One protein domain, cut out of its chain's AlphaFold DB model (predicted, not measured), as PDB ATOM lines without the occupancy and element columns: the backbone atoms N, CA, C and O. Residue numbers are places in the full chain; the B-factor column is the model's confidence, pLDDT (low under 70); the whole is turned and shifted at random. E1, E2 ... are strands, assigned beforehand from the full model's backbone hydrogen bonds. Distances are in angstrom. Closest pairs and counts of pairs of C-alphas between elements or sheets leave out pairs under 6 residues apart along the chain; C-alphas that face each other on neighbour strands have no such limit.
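AT A GLANCE: This is residues 636 to 688 of the 717 residues of the protein "Mitochondrial substrate carrier family protein" of Planoprotostelium fungivorum (UniProt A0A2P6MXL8). With little regular structure, this is a loose rod: hairpin E1 and E2 at one end, hairpin E3 and E4 near the middle, and strand E5 after a loop at the other end. The 53 printed residues hold five named strands, E1 to E5 in order, with 21 residues, under half; the class is all strand, and both two-stranded sheets are antiparallel. The radius of gyration of the C-alphas is 13.4 A, the spans 46 by 19 by 11 A.

IN THESE COORDINATES: Find C-alpha 642 at (14.383, 20.205, -39.792); there E1, residues 642 to 646, begins its 13.1 A. E2, 649 to 653, spans 13.4 A; E3, 660 to 662, 7.0 A; E4, 671 to 673, 6.7 A. E5, 683 to 687, runs 11.9 A to C-alpha 687 at (1.563, 30.673, -27.665).

HOW THE PARTS SIT: In hairpin E1 and E2, look for N 644 and O 651, 2.8 A apart; in hairpin E3 and E4, N 661 and O 672, 2.8 A. E2 and E3 are apart. The closest C-alphas of E4 and E5, Pro 673 and Ser 687, are 5.5 A apart.

THE WHOLE: C-alphas 647 and 680 are farthest apart, 46.0 A. The printed part has no cut and no long link; residues 677 to 683 stand free. In this model, pLDDT is under 70 at 676 to 684 and 687.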
ATOM      1  N   PHE A 636       9.832  12.787 -33.449       79.75
ATOM      2  CA  PHE A 636      11.153  12.821 -32.815       79.75
ATOM      3  C   PHE A 636      11.794  14.223 -32.771       79.75
ATOM      4  O   PHE A 636      12.325  14.627 -31.731       79.75
ATOM      5  N   CYS A 637      11.687  14.996 -33.856       83.38
ATOM      6  CA  CYS A 637      12.053  16.417 -33.898       83.38
ATOM      7  C   CYS A 637      10.824  17.312 -33.712       83.38
ATOM      8  O   CYS A 637       9.714  16.934 -34.094       83.38
ATOM      9  N   ASP A 638      11.021  18.502 -33.143       81.31
ATOM     10  CA  ASP A 638       9.962  19.508 -33.069       81.31
ATOM     11  C   ASP A 638       9.538  19.939 -34.493       81.31
ATOM     12  O   ASP A 638      10.406  20.149 -35.344       81.31
ATOM     13  N   PRO A 639       8.234  20.095 -34.795       79.50
ATOM     14  CA  PRO A 639       7.768  20.492 -36.129       79.50
ATOM     15  C   PRO A 639       8.327  21.830 -36.636       79.50
ATOM     16  O   PRO A 639       8.216  22.129 -37.825       79.50
ATOM     17  N   LEU A 640       8.881  22.659 -35.746       78.06
ATOM     18  CA  LEU A 640       9.485  23.948 -36.077       78.06
ATOM     19  C   LEU A 640      10.947  23.845 -36.552       78.06
ATOM     20  O   LEU A 640      11.525  24.874 -36.907       78.06
ATOM     21  N   VAL A 641      11.546  22.649 -36.567       81.50
ATOM     22  CA  VAL A 641      12.940  22.407 -36.988       81.50
ATOM     23  C   VAL A 641      13.042  21.279 -38.021       81.50
ATOM     24  O   VAL A 641      12.110  20.505 -38.223       81.50
ATOM     25  N   SER A 642      14.180  21.185 -38.716       82.56
ATOM     26  CA  SER A 642      14.383  20.205 -39.792       82.56
ATOM     27  C   SER A 642      15.013  18.910 -39.270       82.56
ATOM     28  O   SER A 642      16.052  18.946 -38.616       82.56
ATOM     29  N   CYS A 643      14.413  17.761 -39.591       85.50
ATOM     30  CA  CYS A 643      14.939  16.429 -39.266       85.50
ATOM     31  C   CYS A 643      15.819  15.895 -40.404       85.50
ATOM     32  O   CYS A 643      15.439  16.001 -41.571       85.50
ATOM     33  N   ILE A 644      16.970  15.312 -40.065       84.62
ATOM     34  CA  ILE A 644      17.860  14.604 -40.991       84.62
ATOM     35  C   ILE A 644      18.013  13.161 -40.504       84.62
ATOM     36  O   ILE A 644      18.433  12.943 -39.368       84.62
ATOM     37  N   ASN A 645      17.697  12.195 -41.368       81.62
ATOM     38  CA  ASN A 645      17.883  10.779 -41.071       81.62
ATOM     39  C   ASN A 645      19.371  10.398 -41.147       81.62
ATOM     40  O   ASN A 645      20.080  10.836 -42.058       81.62
ATOM     41  N   THR A 646      19.848   9.587 -40.207       82.88
ATOM     42  CA  THR A 646      21.226   9.079 -40.158       82.88
ATOM     43  C   THR A 646      21.221   7.562 -39.959       82.88
ATOM     44  O   THR A 646      20.226   6.984 -39.563       82.88
ATOM     45  N   VAL A 647      22.330   6.876 -40.236       81.25
ATOM     46  CA  VAL A 647      22.337   5.408 -40.115       81.25
ATOM     47  C   VAL A 647      22.224   4.990 -38.640       81.25
ATOM     48  O   VAL A 647      23.131   5.260 -37.851       81.25
ATOM     49  N   GLY A 648      21.128   4.315 -38.296       74.81
ATOM     50  CA  GLY A 648      20.741   3.835 -36.972       74.81
ATOM     51  C   GLY A 648      20.208   4.922 -36.034       74.81
ATOM     52  O   GLY A 648      20.118   4.673 -34.828       74.81
ATOM     53  N   SER A 649      19.960   6.145 -36.527       79.19
ATOM     54  CA  SER A 649      19.549   7.282 -35.693       79.19
ATOM     55  C   SER A 649      19.059   8.487 -36.504       79.19
ATOM     56  O   SER A 649      19.140   8.525 -37.721       79.19
ATOM     57  N   TYR A 650      18.722   9.590 -35.843       84.38
ATOM     58  CA  TYR A 650      18.305  10.830 -36.499       84.38
ATOM     59  C   TYR A 650      18.924  12.060 -35.833       84.38
ATOM     60  O   TYR A 650      19.306  12.045 -34.662       84.38
ATOM     61  N   MET A 651      18.983  13.166 -36.572       82.38
ATOM     62  CA  MET A 651      19.484  14.444 -36.072       82.38
ATOM     63  C   MET A 651      18.500  15.575 -36.373       82.38
ATOM     64  O   MET A 651      18.141  15.827 -37.523       82.38
ATOM     65  N   CYS A 652      18.097  16.304 -35.333       85.31
ATOM     66  CA  CYS A 652      17.279  17.506 -35.469       85.31
ATOM     67  C   CYS A 652      18.195  18.723 -35.635       85.31
ATOM     68  O   CYS A 652      19.013  19.022 -34.763       85.31
ATOM     69  N   THR A 653      18.074  19.425 -36.759       79.81
ATOM     70  CA  THR A 653      18.933  20.558 -37.124       79.81
ATOM     71  C   THR A 653      18.172  21.882 -37.089       79.81
ATOM     72  O   THR A 653      17.054  21.997 -37.593       79.81
ATOM     73  N   GLY A 654      18.810  22.895 -36.493       73.50
ATOM     74  CA  GLY A 654      18.258  24.239 -36.306       73.50
ATOM     75  C   GLY A 654      18.015  24.587 -34.834       73.50
ATOM     76  O   GLY A 654      17.703  23.724 -34.018       73.50
ATOM     77  N   ALA A 655      18.177  25.866 -34.488       76.00
ATOM     78  CA  ALA A 655      17.737  26.395 -33.197       76.00
ATOM     79  C   ALA A 655      16.237  26.718 -33.250       76.00
ATOM     80  O   ALA A 655      15.721  27.077 -34.311       76.00
ATOM     81  N   CYS A 656      15.549  26.638 -32.107       79.31
ATOM     82  CA  CYS A 656      14.160  27.077 -32.015       79.31
ATOM     83  C   CYS A 656      14.015  28.534 -32.513       79.31
ATOM     84  O   CYS A 656      14.876  29.366 -32.207       79.31
ATOM     85  N   PRO A 657      12.946  28.871 -33.266       80.88
ATOM     86  CA  PRO A 657      12.716  30.229 -33.763       80.88
ATOM     87  C   PRO A 657      12.714  31.272 -32.637       80.88
ATOM     88  O   PRO A 657      12.343  30.957 -31.513       80.88
ATOM     89  N   SER A 658      13.031  32.536 -32.930       76.69
ATOM     90  CA  SER A 658      13.324  33.601 -31.944       76.69
ATOM     91  C   SER A 658      12.252  33.906 -30.876       76.69
ATOM     92  O   SER A 658      12.547  34.608 -29.914       76.69
ATOM     93  N   ASN A 659      11.033  33.374 -31.005       76.94
ATOM     94  CA  ASN A 659       9.950  33.490 -30.013       76.94
ATOM     95  C   ASN A 659       9.706  32.192 -29.212       76.94
ATOM     96  O   ASN A 659       8.702  32.076 -28.503       76.94
ATOM     97  N   TYR A 660      10.608  31.222 -29.348       76.25
ATOM     98  CA  TYR A 660      10.580  29.912 -28.719       76.25
ATOM     99  C   TYR A 660      11.948  29.601 -28.097       76.25
ATOM    100  O   TYR A 660      12.993  29.985 -28.613       76.25
ATOM    101  N   THR A 661      11.946  28.893 -26.976       78.50
ATOM    102  CA  THR A 661      13.142  28.448 -26.247       78.50
ATOM    103  C   THR A 661      13.022  26.964 -25.952       78.50
ATOM    104  O   THR A 661      11.914  26.485 -25.736       78.50
ATOM    105  N   GLY A 662      14.131  26.242 -25.877       78.25
ATOM    106  CA  GLY A 662      14.118  24.807 -25.596       78.25
ATOM    107  C   GLY A 662      14.954  24.034 -26.602       78.25
ATOM    108  O   GLY A 662      15.796  24.617 -27.288       78.25
ATOM    109  N   SER A 663      14.733  22.726 -26.651       81.12
ATOM    110  CA  SER A 663      15.502  21.812 -27.491       81.12
ATOM    111  C   SER A 663      14.781  21.543 -28.816       81.12
ATOM    112  O   SER A 663      13.554  21.424 -28.822       81.12
ATOM    113  N   PRO A 664      15.513  21.393 -29.935       79.00
ATOM    114  CA  PRO A 664      14.942  20.933 -31.202       79.00
ATOM    115  C   PRO A 664      14.420  19.482 -31.141       79.00
ATOM    116  O   PRO A 664      13.707  19.050 -32.049       79.00
ATOM    117  N   TYR A 665      14.749  18.732 -30.082       81.56
ATOM    118  CA  TYR A 665      14.306  17.356 -29.860       81.56
ATOM    119  C   TYR A 665      13.037  17.303 -28.996       81.56
ATOM    120  O   TYR A 665      12.974  17.869 -27.901       81.56
ATOM    121  N   MET A 666      12.028  16.549 -29.446       76.06
ATOM    122  CA  MET A 666      10.777  16.350 -28.697       76.06
ATOM    123  C   MET A 666      10.994  15.592 -27.376       76.06
ATOM    124  O   MET A 666      10.283  15.843 -26.402       76.06
ATOM    125  N   SER A 667      12.000  14.712 -27.308       73.00
ATOM    126  CA  SER A 667      12.390  13.978 -26.090       73.00
ATOM    127  C   SER A 667      12.856  14.892 -24.950       73.00
ATOM    128  O   SER A 667      12.716  14.536 -23.781       73.00
ATOM    129  N   GLU A 668      13.354  16.085 -25.277       74.50
ATOM    130  CA  GLU A 668      13.832  17.093 -24.325       74.50
ATOM    131  C   GLU A 668      12.813  18.226 -24.098       74.50
ATOM    132  O   GLU A 668      13.121  19.243 -23.477       74.50
ATOM    133  N   GLY A 669      11.572  18.047 -24.567       70.69
ATOM    134  CA  GLY A 669      10.461  18.972 -24.332       70.69
ATOM    135  C   GLY A 669      10.139  19.931 -25.483       70.69
ATOM    136  O   GLY A 669       9.217  20.741 -25.326       70.69
ATOM    137  N   GLY A 670      10.837  19.821 -26.621       76.44
ATOM    138  CA  GLY A 670      10.573  20.593 -27.840       76.44
ATOM    139  C   GLY A 670      10.756  22.110 -27.688       76.44
ATOM    140  O   GLY A 670      11.180  22.624 -26.647       76.44
ATOM    141  N   CYS A 671      10.405  22.855 -28.734       82.06
ATOM    142  CA  CYS A 671      10.458  24.312 -28.745       82.06
ATOM    143  C   CYS A 671       9.257  24.895 -27.976       82.06
ATOM    144  O   CYS A 671       8.113  24.852 -28.426       82.06
ATOM    145  N   GLN A 672       9.505  25.494 -26.806       77.88
ATOM    146  CA  GLN A 672       8.481  26.080 -25.930       77.88
ATOM    147  C   GLN A 672       8.291  27.581 -26.214       77.88
ATOM    148  O   GLN A 672       9.281  28.299 -26.347       77.88
ATOM    149  N   PRO A 673       7.056  28.109 -26.269       75.62
ATOM    150  CA  PRO A 673       6.809  29.522 -26.565       75.62
ATOM    151  C   PRO A 673       7.211  30.453 -25.408       75.62
ATOM    152  O   PRO A 673       6.932  30.173 -24.241       75.62
ATOM    153  N   VAL A 674       7.791  31.613 -25.734       76.62
ATOM    154  CA  VAL A 674       8.180  32.648 -24.757       76.62
ATOM    155  C   VAL A 674       7.124  33.759 -24.677       76.62
ATOM    156  O   VAL A 674       6.700  34.320 -25.688       76.62
ATOM    157  N   CYS A 675       6.717  34.127 -23.456       74.19
ATOM    158  CA  CYS A 675       5.843  35.273 -23.182       74.19
ATOM    159  C   CYS A 675       6.660  36.404 -22.533       74.19
ATOM    160  O   CYS A 675       7.024  36.317 -21.358       74.19
ATOM    161  N   LEU A 676       6.946  37.468 -23.290       60.62
ATOM    162  CA  LEU A 676       7.651  38.658 -22.796       60.62
ATOM    163  C   LEU A 676       6.846  39.320 -21.660       60.62
ATOM    164  O   LEU A 676       5.709  39.734 -21.869       60.62
ATOM    165  N   GLY A 677       7.434  39.395 -20.460       65.50
ATOM    166  CA  GLY A 677       6.823  39.987 -19.257       65.50
ATOM    167  C   GLY A 677       6.316  38.994 -18.200       65.50
ATOM    168  O   GLY A 677       5.971  39.421 -17.102       65.50
ATOM    169  N   GLY A 678       6.328  37.684 -18.484       64.62
ATOM    170  CA  GLY A 678       5.844  36.647 -17.564       64.62
ATOM    171  C   GLY A 678       4.312  36.594 -17.449       64.62
ATOM    172  O   GLY A 678       3.613  37.592 -17.603       64.62
ATOM    173  N   CYS A 679       3.761  35.405 -17.204       66.19
ATOM    174  CA  CYS A 679       2.324  35.228 -16.990       66.19
ATOM    175  C   CYS A 679       1.969  35.400 -15.501       66.19
ATOM    176  O   CYS A 679       2.730  34.976 -14.631       66.19
ATOM    177  N   ALA A 680       0.801  35.979 -15.195       69.25
ATOM    178  CA  ALA A 680       0.297  36.066 -13.821       69.25
ATOM    179  C   ALA A 680       0.167  34.669 -13.172       69.25
ATOM    180  O   ALA A 680      -0.067  33.671 -13.861       69.25
ATOM    181  N   SER A 681       0.323  34.595 -11.846       57.28
ATOM    182  CA  SER A 681       0.390  33.344 -11.077       57.28
ATOM    183  C   SER A 681      -0.756  32.378 -11.414       57.28
ATOM    184  O   SER A 681      -1.924  32.685 -11.187       57.28
ATOM    185  N   GLY A 682      -0.410  31.200 -11.947       59.16
ATOM    186  CA  GLY A 682      -1.361  30.144 -12.329       59.16
ATOM    187  C   GLY A 682      -1.654  30.020 -13.832       59.16
ATOM    188  O   GLY A 682      -2.394  29.119 -14.225       59.16
ATOM    189  N   LEU A 683      -1.071  30.871 -14.683       65.25
ATOM    190  CA  LEU A 683      -1.218  30.822 -16.143       65.25
ATOM    191  C   LEU A 683       0.077  30.330 -16.814       65.25
ATOM    192  O   LEU A 683       1.170  30.731 -16.417       65.25
ATOM    193  N   LYS A 684      -0.035  29.485 -17.849       67.31
ATOM    194  CA  LYS A 684       1.098  29.033 -18.681       67.31
ATOM    195  C   LYS A 684       1.068  29.720 -20.051       67.31
ATOM    196  O   LYS A 684      -0.007  30.041 -20.564       67.31
ATOM    197  N   CYS A 685       2.243  29.952 -20.637       70.88
ATOM    198  CA  CYS A 685       2.377  30.510 -21.984       70.88
ATOM    199  C   CYS A 685       1.984  29.426 -23.000       70.88
ATOM    200  O   CYS A 685       2.641  28.393 -23.085       70.88
ATOM    201  N   VAL A 686       0.866  29.619 -23.701       70.31
ATOM    202  CA  VAL A 686       0.310  28.630 -24.649       70.31
ATOM    203  C   VAL A 686       0.645  28.958 -26.106       70.31
ATOM    204  O   VAL A 686       0.587  28.087 -26.965       70.31
ATOM    205  N   SER A 687       1.017  30.205 -26.388       66.62
ATOM    206  CA  SER A 687       1.563  30.673 -27.665       66.62
ATOM    207  C   SER A 687       2.371  31.953 -27.411       66.62
ATOM    208  O   SER A 687       2.141  32.584 -26.374       66.62
ATOM    209  N   PRO A 688       3.269  32.389 -28.318       72.19
ATOM    210  CA  PRO A 688       4.041  33.616 -28.125       72.19
ATOM    211  C   PRO A 688       3.138  34.798 -27.740       72.19
ATOM    212  O   PRO A 688       2.186  35.121 -28.451       72.19
TER     213      PRO A 688